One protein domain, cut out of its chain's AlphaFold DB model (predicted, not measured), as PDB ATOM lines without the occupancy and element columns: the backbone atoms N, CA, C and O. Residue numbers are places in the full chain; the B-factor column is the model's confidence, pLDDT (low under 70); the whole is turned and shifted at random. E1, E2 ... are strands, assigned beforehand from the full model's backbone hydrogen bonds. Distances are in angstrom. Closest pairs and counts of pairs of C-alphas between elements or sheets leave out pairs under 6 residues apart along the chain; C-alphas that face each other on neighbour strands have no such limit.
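What this domain is: This is residues 238 to 269 and 287 to 352 of the 352 residues of an uncharacterized protein of Deltaproteobacteria bacterium (UniProt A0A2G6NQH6). The printed part is a thin, open arch made of strands: two small three-stranded sheets, E1 with E4 and E5 and E2 with E3 and E6, form its two legs, and the links E3 to E4 and E5 to E6 join them at the bend. No second layer covers either sheet, and residues 259 to 264, in the long unnamed stretch after E1, stick out free. There are 98 residues with six named strands, E1 to E6 in that order along the chain, and no named helix; the class is all strand. The sheet orders are E1, E4, E5 and E2, E3, E6, both wholly antiparallel. The whole is extended, with a radius of gyration of the C-alphas of 21.0 A, and flat, spanning 58 by 47 by 16 A.

Where its parts are: E1 is residues 245 to 254, begins with C-alpha 245 at (164.591, 168.148, 148.516), is 26.3 A long and bends by 52 degrees at residue 249. Residues 255 to 269 hold no named element. After the cut, E2, residues 290 to 297, is 19.5 A long and bends by 65 degrees at residue 294. E3 is residues 302 to 308, 18.4 A long. E4, residues 311 to 322, is the longest strand by residues; it begins with C-alpha 311 at (182.543, 193.026, 151.548), measures 28.6 A and bends by 68 degrees at residue 318. E5, residues 330 to 337, is 18.9 A long and bends by 68 degrees at residue 334. E6, residues 341 to 345, is 12.6 A long and ends with C-alpha 345 at (170.631, 200.891, 133.625).

How they stand to each other: In the sheet E1, E4, E5, the edge strands are E1 and E5, and E4 is the inner strand. E1 and E4 are antiparallel at 157 degrees; the C-alphas of Phe 251 and Met 317 face each other at 4.3 A, and N 252 and O 316 are within hydrogen-bond range at 2.8 A. E4 and E5 form a hairpin, antiparallel at 158 degrees; the C-alphas of Ser 314 and Asp 333 face each other at 4.2 A, and N 317 and O 330 are 2.8 A apart. Residues 321 to 322 of E4 also pair, antiparallel, with residues 325 to 326. In the sheet E2, E3, E6, the edge strands are E2 and E6. E2 and E3 form a hairpin, antiparallel at 162 degrees; the C-alphas of Ile 292 and Ile 307 face each other at 4.6 A, and N 293 and O 306 are 2.8 A apart. E3 and E6 are antiparallel at 156 degrees; the C-alphas of Ser 306 and Glu 343 face each other at 4.7 A, and N 307 and O 342 are 2.9 A apart. Both sheets are twisted. E3 runs on into E4 across a break of 2 residues, at 85 degrees. Between the sheets, E1 and E3 are apart, for instance, and E2 and E4 are only just apart, with closest C-alphas 8.4 A from each other.

The domain as a whole: The two C-alphas farthest apart are those of Ala 262 and Asp 351, at 63.3 A. Residues 270 to 286 are not printed, and C-alphas 269 and 287 across this cut are 36.0 A apart; the link E1 to E2 runs across it. Of the links that are printed whole, E2 to E3, E3 to E4 and E5 to E6 are tight, and E4 to E5, with 7 residues, is short. The printed part ends at residue 352, the chain's last. The mean pLDDT of the printed part is 84.6, and confidence is low, under 70, in residues 238 to 244 and 346 to 352.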
ATOM      1  N   GLY A 238     158.501 169.545 143.695       69.44
ATOM      2  CA  GLY A 238     157.658 168.513 143.084       69.44
ATOM      3  C   GLY A 238     156.606 167.907 144.022       69.44
ATOM      4  O   GLY A 238     156.125 168.559 144.953       69.44
ATOM      5  N   ASN A 239     156.178 166.674 143.727       62.84
ATOM      6  CA  ASN A 239     155.155 165.983 144.514       62.84
ATOM      7  C   ASN A 239     155.736 165.477 145.846       62.84
ATOM      8  O   ASN A 239     156.870 165.014 145.858       62.84
ATOM      9  N   PRO A 240     154.969 165.453 146.954       55.06
ATOM     10  CA  PRO A 240     155.450 164.956 148.253       55.06
ATOM     11  C   PRO A 240     155.970 163.507 148.245       55.06
ATOM     12  O   PRO A 240     156.679 163.102 149.162       55.06
ATOM     13  N   SER A 241     155.585 162.716 147.238       56.09
ATOM     14  CA  SER A 241     156.072 161.351 147.006       56.09
ATOM     15  C   SER A 241     157.463 161.301 146.378       56.09
ATOM     16  O   SER A 241     158.160 160.295 146.511       56.09
ATOM     17  N   ASP A 242     157.866 162.367 145.695       57.72
ATOM     18  CA  ASP A 242     159.127 162.454 144.988       57.72
ATOM     19  C   ASP A 242     160.138 163.138 145.910       57.72
ATOM     20  O   ASP A 242     159.978 164.289 146.301       57.72
ATOM     21  N   SER A 243     161.181 162.416 146.309       58.06
ATOM     22  CA  SER A 243     162.151 162.812 147.344       58.06
ATOM     23  C   SER A 243     163.085 163.970 146.933       58.06
ATOM     24  O   SER A 243     164.246 164.012 147.342       58.06
ATOM     25  N   TYR A 244     162.642 164.883 146.069       65.38
ATOM     26  CA  TYR A 244     163.435 166.008 145.589       65.38
ATOM     27  C   TYR A 244     163.415 167.128 146.629       65.38
ATOM     28  O   TYR A 244     162.567 168.015 146.612       65.38
ATOM     29  N   TYR A 245     164.375 167.084 147.546       80.25
ATOM     30  CA  TYR A 245     164.591 168.148 148.516       80.25
ATOM     31  C   TYR A 245     165.907 168.871 148.233       80.25
ATOM     32  O   TYR A 245     166.919 168.237 147.936       80.25
ATOM     33  N   LEU A 246     165.886 170.198 148.318       84.69
ATOM     34  CA  LEU A 246     167.071 171.015 148.531       84.69
ATOM     35  C   LEU A 246     167.046 171.427 149.994       84.69
ATOM     36  O   LEU A 246     166.136 172.131 150.428       84.69
ATOM     37  N   GLY A 247     168.024 170.982 150.765       85.38
ATOM     38  CA  GLY A 247     168.111 171.335 152.170       85.38
ATOM     39  C   GLY A 247     169.512 171.756 152.530       85.38
ATOM     40  O   GLY A 247     170.481 171.209 152.008       85.38
ATOM     41  N   PHE A 248     169.616 172.692 153.463       86.12
ATOM     42  CA  PHE A 248     170.865 172.885 154.170       86.12
ATOM     43  C   PHE A 248     170.662 172.978 155.672       86.12
ATOM     44  O   PHE A 248     169.611 173.399 156.164       86.12
ATOM     45  N   THR A 249     171.704 172.586 156.397       89.88
ATOM     46  CA  THR A 249     171.786 172.760 157.848       89.88
ATOM     47  C   THR A 249     172.799 173.839 158.191       89.88
ATOM     48  O   THR A 249     173.793 174.013 157.492       89.88
ATOM     49  N   SER A 250     172.556 174.554 159.287       89.81
ATOM     50  CA  SER A 250     173.516 175.458 159.924       89.81
ATOM     51  C   SER A 250     174.202 176.422 158.946       89.81
ATOM     52  O   SER A 250     175.427 176.454 158.861       89.81
ATOM     53  N   PHE A 251     173.421 177.196 158.192       93.06
ATOM     54  CA  PHE A 251     173.963 178.323 157.434       93.06
ATOM     55  C   PHE A 251     174.368 179.422 158.408       93.06
ATOM     56  O   PHE A 251     173.593 179.791 159.294       93.06
ATOM     57  N   PHE A 252     175.560 179.962 158.216       94.81
ATOM     58  CA  PHE A 252     176.103 181.059 158.990       94.81
ATOM     59  C   PHE A 252     176.648 182.145 158.080       94.81
ATOM     60  O   PHE A 252     177.346 181.868 157.103       94.81
ATOM     61  N   LEU A 253     176.401 183.386 158.490       95.19
ATOM     62  CA  LEU A 253     177.084 184.564 157.982       95.19
ATOM     63  C   LEU A 253     177.718 185.301 159.165       95.19
ATOM     64  O   LEU A 253     177.007 185.637 160.114       95.19
ATOM     65  N   ALA A 254     179.036 185.498 159.152       96.81
ATOM     66  CA  ALA A 254     179.783 186.073 160.278       96.81
ATOM     67  C   ALA A 254     181.094 186.739 159.829       96.81
ATOM     68  O   ALA A 254     181.462 186.663 158.659       96.81
ATOM     69  N   LYS A 255     181.827 187.375 160.753       97.12
ATOM     70  CA  LYS A 255     183.180 187.889 160.461       97.12
ATOM     71  C   LYS A 255     184.150 186.724 160.272       97.12
ATOM     72  O   LYS A 255     184.871 186.666 159.281       97.12
ATOM     73  N   ASN A 256     184.183 185.819 161.247       96.69
ATOM     74  CA  ASN A 256     185.082 184.671 161.286       96.69
ATOM     75  C   ASN A 256     184.550 183.560 162.207       96.69
ATOM     76  O   ASN A 256     183.529 183.729 162.878       96.69
ATOM     77  N   PHE A 257     185.270 182.438 162.241       96.25
ATOM     78  CA  PHE A 257     184.990 181.276 163.086       96.25
ATOM     79  C   PHE A 257     186.220 180.948 163.942       96.25
ATOM     80  O   PHE A 257     187.044 180.118 163.561       96.25
ATOM     81  N   PRO A 258     186.434 181.657 165.065       92.06
ATOM     82  CA  PRO A 258     187.557 181.375 165.941       92.06
ATOM     83  C   PRO A 258     187.380 180.019 166.630       92.06
ATOM     84  O   PRO A 258     186.409 179.793 167.354       92.06
ATOM     85  N   GLY A 259     188.366 179.143 166.452       86.19
ATOM     86  CA  GLY A 259     188.561 177.986 167.317       86.19
ATOM     87  C   GLY A 259     189.170 178.389 168.659       86.19
ATOM     88  O   GLY A 259     189.738 179.470 168.813       86.19
ATOM     89  N   SER A 260     189.101 177.492 169.634       83.19
ATOM     90  CA  SER A 260     189.890 177.568 170.867       83.19
ATOM     91  C   SER A 260     190.933 176.452 170.893       83.19
ATOM     92  O   SER A 260     190.824 175.480 170.153       83.19
ATOM     93  N   ALA A 261     191.929 176.540 171.777       82.94
ATOM     94  CA  ALA A 261     192.912 175.463 171.929       82.94
ATOM     95  C   ALA A 261     192.267 174.120 172.341       82.94
ATOM     96  O   ALA A 261     192.756 173.063 171.956       82.94
ATOM     97  N   ALA A 262     191.168 174.163 173.105       83.44
ATOM     98  CA  ALA A 262     190.426 172.974 173.534       83.44
ATOM     99  C   ALA A 262     189.418 172.476 172.483       83.44
ATOM    100  O   ALA A 262     189.089 171.293 172.455       83.44
ATOM    101  N   PHE A 263     188.937 173.378 171.627       85.50
ATOM    102  CA  PHE A 263     187.959 173.114 170.574       85.50
ATOM    103  C   PHE A 263     188.400 173.862 169.313       85.50
ATOM    104  O   PHE A 263     187.927 174.983 169.088       85.50
ATOM    105  N   PRO A 264     189.374 173.322 168.555       91.00
ATOM    106  CA  PRO A 264     189.832 173.961 167.332       91.00
ATOM    107  C   PRO A 264     188.678 174.047 166.333       91.00
ATOM    108  O   PRO A 264     187.801 173.184 166.304       91.00
ATOM    109  N   ASP A 265     188.682 175.108 165.533       93.94
ATOM    110  CA  ASP A 265     187.726 175.260 164.445       93.94
ATOM    111  C   ASP A 265     188.080 174.284 163.318       93.94
ATOM    112  O   ASP A 265     189.238 174.205 162.902       93.94
ATOM    113  N   ASP A 266     187.082 173.542 162.845       94.25
ATOM    114  CA  ASP A 266     187.201 172.610 161.730       94.25
ATOM    115  C   ASP A 266     186.088 172.898 160.704       94.25
ATOM    116  O   ASP A 266     184.917 172.566 160.929       94.25
ATOM    117  N   PRO A 267     186.422 173.493 159.544       94.00
ATOM    118  CA  PRO A 267     185.469 173.739 158.465       94.00
ATOM    119  C   PRO A 267     184.759 172.479 157.943       94.00
ATOM    120  O   PRO A 267     183.692 172.599 157.355       94.00
ATOM    121  N   SER A 268     185.304 171.279 158.161       93.12
ATOM    122  CA  SER A 268     184.671 170.008 157.774       93.12
ATOM    123  C   SER A 268     183.736 169.435 158.847       93.12
ATOM    124  O   SER A 268     183.030 168.458 158.596       93.12
ATOM    125  N   ASN A 269     183.682 170.050 160.032       92.88
ATOM    126  CA  ASN A 269     182.841 169.606 161.136       92.88
ATOM    127  C   ASN A 269     181.983 170.756 161.700       92.88
ATOM    128  O   ASN A 269     182.433 171.486 162.589       92.88
ATOM    129  N   ASN A 287     187.332 203.944 156.119       85.50
ATOM    130  CA  ASN A 287     187.041 204.852 155.016       85.50
ATOM    131  C   ASN A 287     186.819 204.106 153.684       85.50
ATOM    132  O   ASN A 287     187.283 204.531 152.627       85.50
ATOM    133  N   ASN A 288     186.142 202.955 153.755       89.44
ATOM    134  CA  ASN A 288     185.780 202.125 152.608       89.44
ATOM    135  C   ASN A 288     184.295 201.716 152.680       89.44
ATOM    136  O   ASN A 288     183.983 200.520 152.752       89.44
ATOM    137  N   PRO A 289     183.361 202.683 152.757       92.94
ATOM    138  CA  PRO A 289     181.935 202.386 152.759       92.94
ATOM    139  C   PRO A 289     181.506 201.747 151.432       92.94
ATOM    140  O   PRO A 289     182.177 201.854 150.405       92.94
ATOM    141  N   ALA A 290     180.363 201.069 151.455       92.69
ATOM    142  CA  ALA A 290     179.647 200.762 150.230       92.69
ATOM    143  C   ALA A 290     178.988 202.041 149.715       92.69
ATOM    144  O   ALA A 290     178.442 202.794 150.511       92.69
ATOM    145  N   THR A 291     179.008 202.270 148.409       91.25
ATOM    146  CA  THR A 291     178.472 203.493 147.804       91.25
ATOM    147  C   THR A 291     177.278 203.167 146.920       91.25
ATOM    148  O   THR A 291     177.234 202.124 146.261       91.25
ATOM    149  N   ILE A 292     176.294 204.060 146.907       89.50
ATOM    150  CA  ILE A 292     175.222 204.100 145.914       89.50
ATOM    151  C   ILE A 292     175.266 205.481 145.276       89.50
ATOM    152  O   ILE A 292     174.965 206.484 145.923       89.50
ATOM    153  N   ASP A 293     175.615 205.519 144.000       86.81
ATOM    154  CA  ASP A 293     175.811 206.735 143.228       86.81
ATOM    155  C   ASP A 293     174.811 206.793 142.077       86.81
ATOM    156  O   ASP A 293     174.575 205.801 141.384       86.81
ATOM    157  N   ILE A 294     174.237 207.971 141.848       83.25
ATOM    158  CA  ILE A 294     173.427 208.243 140.660       83.25
ATOM    159  C   ILE A 294     174.283 209.070 139.711       83.25
ATOM    160  O   ILE A 294     174.793 210.128 140.081       83.25
ATOM    161  N   GLY A 295     174.446 208.583 138.487       79.56
ATOM    162  CA  GLY A 295     175.272 209.234 137.483       79.56
ATOM    163  C   GLY A 295     174.761 209.017 136.071       79.56
ATOM    164  O   GLY A 295     173.660 208.517 135.842       79.56
ATOM    165  N   VAL A 296     175.599 209.405 135.117       79.69
ATOM    166  CA  VAL A 296     175.351 209.242 133.688       79.69
ATOM    167  C   VAL A 296     176.451 208.358 133.114       79.69
ATOM    168  O   VAL A 296     177.639 208.623 133.311       79.69
ATOM    169  N   ARG A 297     176.073 207.292 132.409       79.56
ATOM    170  CA  ARG A 297     177.024 206.396 131.755       79.56
ATOM    171  C   ARG A 297     177.635 207.098 130.549       79.56
ATOM    172  O   ARG A 297     176.936 207.519 129.634       79.56
ATOM    173  N   VAL A 298     178.964 207.174 130.517       78.56
ATOM    174  CA  VAL A 298     179.715 207.936 129.500       78.56
ATOM    175  C   VAL A 298     179.507 207.401 128.077       78.56
ATOM    176  O   VAL A 298     179.562 208.167 127.121       78.56
ATOM    177  N   SER A 299     179.265 206.098 127.912       81.38
ATOM    178  CA  SER A 299     179.165 205.471 126.588       81.38
ATOM    179  C   SER A 299     177.898 205.833 125.812       81.38
ATOM    180  O   SER A 299     177.928 205.842 124.586       81.38
ATOM    181  N   ASP A 300     176.785 206.076 126.503       81.44
ATOM    182  CA  ASP A 300     175.459 206.260 125.895       81.44
ATOM    183  C   ASP A 300     174.647 207.402 126.524       81.44
ATOM    184  O   ASP A 300     173.492 207.614 126.166       81.44
ATOM    185  N   ASN A 301     175.260 208.151 127.443       79.19
ATOM    186  CA  ASN A 301     174.651 209.240 128.194       79.19
ATOM    187  C   ASN A 301     173.375 208.828 128.955       79.19
ATOM    188  O   ASN A 301     172.502 209.661 129.199       79.19
ATOM    189  N   SER A 302     173.249 207.548 129.322       80.00
ATOM    190  CA  SER A 302     172.077 207.052 130.043       80.00
ATOM    191  C   SER A 302     172.209 207.235 131.560       80.00
ATOM    192  O   SER A 302     173.304 207.070 132.106       80.00
ATOM    193  N   PRO A 303     171.113 207.548 132.274       78.56
ATOM    194  CA  PRO A 303     171.074 207.481 133.731       78.56
ATOM    195  C   PRO A 303     171.481 206.091 134.229       78.56
ATOM    196  O   PRO A 303     170.944 205.078 133.774       78.56
ATOM    197  N   VAL A 304     172.384 206.036 135.205       83.12
ATOM    198  CA  VAL A 304     172.787 204.796 135.875       83.12
ATOM    199  C   VAL A 304     172.803 204.969 137.382       83.12
ATOM    200  O   VAL A 304     173.223 206.002 137.903       83.12
ATOM    201  N   ILE A 305     172.367 203.922 138.076       83.25
ATOM    202  CA  ILE A 305     172.647 203.747 139.497       83.25
ATOM    203  C   ILE A 305     173.845 202.809 139.578       83.25
ATOM    204  O   ILE A 305     173.759 201.666 139.123       83.25
ATOM    205  N   SER A 306     174.953 203.305 140.116       84.38
ATOM    206  CA  SER A 306     176.160 202.529 140.381       84.38
ATOM    207  C   SER A 306     176.205 202.177 141.858       84.38
ATOM    208  O   SER A 306     176.043 203.043 142.714       84.38
ATOM    209  N   ILE A 307     176.404 200.902 142.158       88.94
ATOM    210  CA  ILE A 307     176.549 200.410 143.524       88.94
ATOM    211  C   ILE A 307     177.942 199.812 143.646       88.94
ATOM    212  O   ILE A 307     178.260 198.872 142.917       88.94
ATOM    213  N   SER A 308     178.750 200.328 144.570       90.56
ATOM    214  CA  SER A 308     180.017 199.722 144.977       90.56
ATOM    215  C   SER A 308     179.834 199.052 146.333       90.56
ATOM    216  O   SER A 308     179.534 199.721 147.315       90.56
ATOM    217  N   ALA A 309     180.002 197.736 146.409       92.56
ATOM    218  CA  ALA A 309     179.782 196.976 147.638       92.56
ATOM    219  C   ALA A 309     181.036 196.176 148.032       92.56
ATOM    220  O   ALA A 309     181.101 194.971 147.770       92.56
ATOM    221  N   PRO A 310     182.053 196.807 148.652       94.06
ATOM    222  CA  PRO A 310     183.131 196.055 149.272       94.06
ATOM    223  C   PRO A 310     182.561 195.197 150.405       94.06
ATOM    224  O   PRO A 310     181.648 195.615 151.118       94.06
ATOM    225  N   MET A 311     183.075 193.983 150.573       95.25
ATOM    226  CA  MET A 311     182.543 193.026 151.548       95.25
ATOM    227  C   MET A 311     183.651 192.274 152.257       95.25
ATOM    228  O   MET A 311     184.692 191.985 151.668       95.25
ATOM    229  N   SER A 312     183.409 191.908 153.513       97.06
ATOM    230  CA  SER A 312     184.304 191.009 154.229       97.06
ATOM    231  C   SER A 312     183.590 190.105 155.222       97.06
ATOM    232  O   SER A 312     182.597 190.486 155.844       97.06
ATOM    233  N   GLY A 313     184.120 188.899 155.398       97.25
ATOM    234  CA  GLY A 313     183.629 187.965 156.401       97.25
ATOM    235  C   GLY A 313     183.781 186.516 155.977       97.25
ATOM    236  O   GLY A 313     184.703 186.154 155.255       97.25
ATOM    237  N   SER A 314     182.887 185.674 156.471       97.94
ATOM    238  CA  SER A 314     182.892 184.236 156.237       97.94
ATOM    239  C   SER A 314     181.462 183.718 156.080       97.94
ATOM    240  O   SER A 314     180.541 184.184 156.762       97.94
ATOM    241  N   VAL A 315     181.286 182.746 155.190       96.75
ATOM    242  CA  VAL A 315     180.028 182.032 154.937       96.75
ATOM    243  C   VAL A 315     180.280 180.553 155.185       96.75
ATOM    244  O   VAL A 315     181.205 179.987 154.605       96.75
ATOM    245  N   ARG A 316     179.446 179.902 155.996       96.50
ATOM    246  CA  ARG A 316     179.510 178.445 156.173       96.50
ATOM    247  C   ARG A 316     178.130 177.808 156.112       96.50
ATOM    248  O   ARG A 316     177.148 178.426 156.511       96.50
ATOM    249  N   MET A 317     178.057 176.583 155.609       95.50
ATOM    250  CA  MET A 317     176.847 175.773 155.462       95.50
ATOM    251  C   MET A 317     177.154 174.354 155.909       95.50
ATOM    252  O   MET A 317     178.004 173.705 155.315       95.50
ATOM    253  N   GLY A 318     176.500 173.885 156.968       92.38
ATOM    254  CA  GLY A 318     176.875 172.650 157.656       92.38
ATOM    255  C   GLY A 318     176.669 171.388 156.833       92.38
ATOM    256  O   GLY A 318     177.480 170.476 156.886       92.38
ATOM    257  N   ASN A 319     175.601 171.341 156.055       90.75
ATOM    258  CA  ASN A 319     175.418 170.290 155.073       90.75
ATOM    259  C   ASN A 319     174.551 170.827 153.949       90.75
ATOM    260  O   ASN A 319     173.593 171.541 154.243       90.75
ATOM    261  N   ILE A 320     174.878 170.498 152.706       90.00
ATOM    262  CA  ILE A 320     174.069 170.801 151.534       90.00
ATOM    263  C   ILE A 320     173.595 169.476 150.965       90.00
ATOM    264  O   ILE A 320     174.391 168.628 150.564       90.00
ATOM    265  N   HIS A 321     172.285 169.324 150.886       89.12
ATOM    266  CA  HIS A 321     171.673 168.134 150.344       89.12
ATOM    267  C   HIS A 321     170.810 168.465 149.145       89.12
ATOM    268  O   HIS A 321     170.009 169.405 149.177       89.12
ATOM    269  N   ILE A 322     170.950 167.647 148.107       87.75
ATOM    270  CA  ILE A 322     170.104 167.696 146.921       87.75
ATOM    271  C   ILE A 322     169.635 166.272 146.652       87.75
ATOM    272  O   ILE A 322     170.422 165.419 146.235       87.75
ATOM    273  N   LYS A 323     168.341 166.025 146.874       84.19
ATOM    274  CA  LYS A 323     167.714 164.706 146.747       84.19
ATOM    275  C   LYS A 323     168.400 163.672 147.655       84.19
ATOM    276  O   LYS A 323     168.356 163.798 148.865       84.19
ATOM    277  N   ASP A 324     169.018 162.644 147.095       82.81
ATOM    278  CA  ASP A 324     169.692 161.551 147.797       82.81
ATOM    279  C   ASP A 324     171.193 161.805 147.985       82.81
ATOM    280  O   ASP A 324     171.903 160.957 148.524       82.81
ATOM    281  N   LYS A 325     171.687 162.967 147.539       89.12
ATOM    282  CA  LYS A 325     173.099 163.331 147.617       89.12
ATOM    283  C   LYS A 325     173.358 164.320 148.738       89.12
ATOM    284  O   LYS A 325     172.678 165.337 148.868       89.12
ATOM    285  N   ASP A 326     174.401 164.012 149.487       90.69
ATOM    286  CA  ASP A 326     175.004 164.840 150.519       90.69
ATOM    287  C   ASP A 326     176.330 165.379 149.965       90.69
ATOM    288  O   ASP A 326     177.172 164.607 149.499       90.69
ATOM    289  N   PHE A 327     176.475 166.703 149.934       92.81
ATOM    290  CA  PHE A 327     177.690 167.380 149.467       92.81
ATOM    291  C   PHE A 327     178.626 167.756 150.619       92.81
ATOM    292  O   PHE A 327     179.705 168.295 150.380       92.81
ATOM    293  N   GLY A 328     178.228 167.458 151.854       93.75
ATOM    294  CA  GLY A 328     178.938 167.802 153.065       93.75
ATOM    295  C   GLY A 328     178.885 169.296 153.391       93.75
ATOM    296  O   GLY A 328     178.138 170.073 152.779       93.75
ATOM    297  N   PRO A 329     179.676 169.713 154.390       95.56
ATOM    298  CA  PRO A 329     179.819 171.112 154.747       95.56
ATOM    299  C   PRO A 329     180.531 171.912 153.657       95.56
ATOM    300  O   PRO A 329     181.493 171.450 153.046       95.56
ATOM    301  N   ALA A 330     180.108 173.158 153.480       95.12
ATOM    302  CA  ALA A 330     180.787 174.142 152.652       95.12
ATOM    303  C   ALA A 330     181.203 175.338 153.510       95.12
ATOM    304  O   ALA A 330     180.402 175.860 154.287       95.12
ATOM    305  N   ALA A 331     182.441 175.794 153.345       95.75
ATOM    306  CA  ALA A 331     182.976 176.951 154.042       95.75
ATOM    307  C   ALA A 331     183.742 177.848 153.070       95.75
ATOM    308  O   ALA A 331     184.565 177.376 152.287       95.75
ATOM    309  N   ILE A 332     183.461 179.146 153.130       96.50
ATOM    310  CA  ILE A 332     184.214 180.196 152.455       96.50
ATOM    311  C   ILE A 332     184.572 181.211 153.532       96.50
ATOM    312  O   ILE A 332     183.746 182.037 153.924       96.50
ATOM    313  N   ASP A 333     185.798 181.122 154.032       96.75
ATOM    314  CA  ASP A 333     186.292 181.985 155.098       96.75
ATOM    315  C   ASP A 333     187.223 183.063 154.552       96.75
ATOM    316  O   ASP A 333     187.884 182.879 153.530       96.75
ATOM    317  N   GLY A 334     187.291 184.193 155.256       95.69
ATOM    318  CA  GLY A 334     188.194 185.283 154.885       95.69
ATOM    319  C   GLY A 334     187.852 185.912 153.534       95.69
ATOM    320  O   GLY A 334     188.748 186.357 152.821       95.69
ATOM    321  N   ILE A 335     186.565 185.945 153.180       96.56
ATOM    322  CA  ILE A 335     186.062 186.684 152.025       96.56
ATOM    323  C   ILE A 335     186.516 188.132 152.178       96.56
ATOM    324  O   ILE A 335     186.263 188.758 153.208       96.56
ATOM    325  N   ILE A 336     187.173 188.647 151.143       95.50
ATOM    326  CA  ILE A 336     187.516 190.056 150.983       95.50
ATOM    327  C   ILE A 336     187.173 190.418 149.544       95.50
ATOM    328  O   ILE A 336     187.819 189.973 148.597       95.50
ATOM    329  N   VAL A 337     186.126 191.214 149.382       92.75
ATOM    330  CA  VAL A 337     185.733 191.799 148.106       92.75
ATOM    331  C   VAL A 337     186.145 193.258 148.162       92.75
ATOM    332  O   VAL A 337     185.554 194.040 148.902       92.75
ATOM    333  N   HIS A 338     187.183 193.612 147.408       87.06
ATOM    334  CA  HIS A 338     187.661 194.994 147.338       87.06
ATOM    335  C   HIS A 338     186.693 195.883 146.562       87.06
ATOM    336  O   HIS A 338     186.449 197.016 146.960       87.06
ATOM    337  N   THR A 339     186.129 195.360 145.473       78.94
ATOM    338  CA  THR A 339     185.154 196.058 144.641       78.94
ATOM    339  C   THR A 339     184.122 195.067 144.111       78.94
ATOM    340  O   THR A 339     184.452 194.007 143.583       78.94
ATOM    341  N   MET A 340     182.850 195.422 144.249       85.69
ATOM    342  CA  MET A 340     181.744 194.808 143.522       85.69
ATOM    343  C   MET A 340     180.939 195.957 142.950       85.69
ATOM    344  O   MET A 340     180.320 196.687 143.715       85.69
ATOM    345  N   SER A 341     180.993 196.128 141.632       84.94
ATOM    346  CA  SER A 341     180.234 197.160 140.938       84.94
ATOM    347  C   SER A 341     178.985 196.541 140.327       84.94
ATOM    348  O   SER A 341     179.073 195.575 139.565       84.94
ATOM    349  N   ILE A 342     177.827 197.081 140.686       83.88
ATOM    350  CA  ILE A 342     176.547 196.758 140.061       83.88
ATOM    351  C   ILE A 342     176.049 198.037 139.405       83.88
ATOM    352  O   ILE A 342     175.803 199.028 140.085       83.88
ATOM    353  N   GLU A 343     175.882 198.000 138.087       82.12
ATOM    354  CA  GLU A 343     175.239 199.080 137.348       82.12
ATOM    355  C   GLU A 343     173.816 198.680 136.987       82.12
ATOM    356  O   GLU A 343     173.588 197.693 136.280       82.12
ATOM    357  N   ILE A 344     172.854 199.480 137.433       79.88
ATOM    358  CA  ILE A 344     171.458 199.333 137.037       79.88
ATOM    359  C   ILE A 344     171.186 200.376 135.949       79.88
ATOM    360  O   ILE A 344     171.210 201.576 136.246       79.88
ATOM    361  N   PRO A 345     170.954 199.957 134.688       76.44
ATOM    362  CA  PRO A 345     170.631 200.891 133.625       76.44
ATOM    363  C   PRO A 345     169.267 201.515 133.894       76.44
ATOM    364  O   PRO A 345     168.271 200.815 134.086       76.44
ATOM    365  N   GLY A 346     169.215 202.837 133.845       65.69
ATOM    366  CA  GLY A 346     167.990 203.606 133.943       65.69
ATOM    367  C   GLY A 346     167.178 203.577 132.661       65.69
ATOM    368  O   GLY A 346     166.971 204.623 132.051       65.69
ATOM    369  N   ARG A 347     166.705 202.406 132.221       57.72
ATOM    370  CA  ARG A 347     165.633 202.404 131.216       57.72
ATOM    371  C   ARG A 347     164.431 203.109 131.850       57.72
ATOM    372  O   ARG A 347     164.014 202.742 132.941       57.72
ATOM    373  N   ASP A 348     163.956 204.164 131.197       57.22
ATOM    374  CA  ASP A 348     162.845 205.019 131.636       57.22
ATOM    375  C   ASP A 348     163.089 205.923 132.863       57.22
ATOM    376  O   ASP A 348     162.134 206.481 133.405       57.22
ATOM    377  N   LEU A 349     164.345 206.176 133.263       53.12
ATOM    378  CA  LEU A 349     164.639 207.208 134.282       53.12
ATOM    379  C   LEU A 349     164.499 208.657 133.751       53.12
ATOM    380  O   LEU A 349     164.582 209.603 134.533       53.12
ATOM    381  N   GLY A 350     164.189 208.824 132.457       52.25
ATOM    382  CA  GLY A 350     164.081 210.116 131.771       52.25
ATOM    383  C   GLY A 350     165.443 210.674 131.347       52.25
ATOM    384  O   GLY A 350     166.477 210.219 131.828       52.25
ATOM    385  N   ASP A 351     165.441 211.639 130.424       48.44
ATOM    386  CA  ASP A 351     166.639 212.433 130.127       48.44
ATOM    387  C   ASP A 351     167.017 213.200 131.415       48.44
ATOM    388  O   ASP A 351     166.180 213.959 131.917       48.44
ATOM    389  N   ILE A 352     168.210 212.947 131.983       52.12
ATOM    390  CA  ILE A 352     168.746 213.714 133.131       52.12
ATOM    391  C   ILE A 352     169.185 215.099 132.664       52.12
ATOM    392  O   ILE A 352     169.903 215.165 131.638       52.12
TER     393      ILE A 352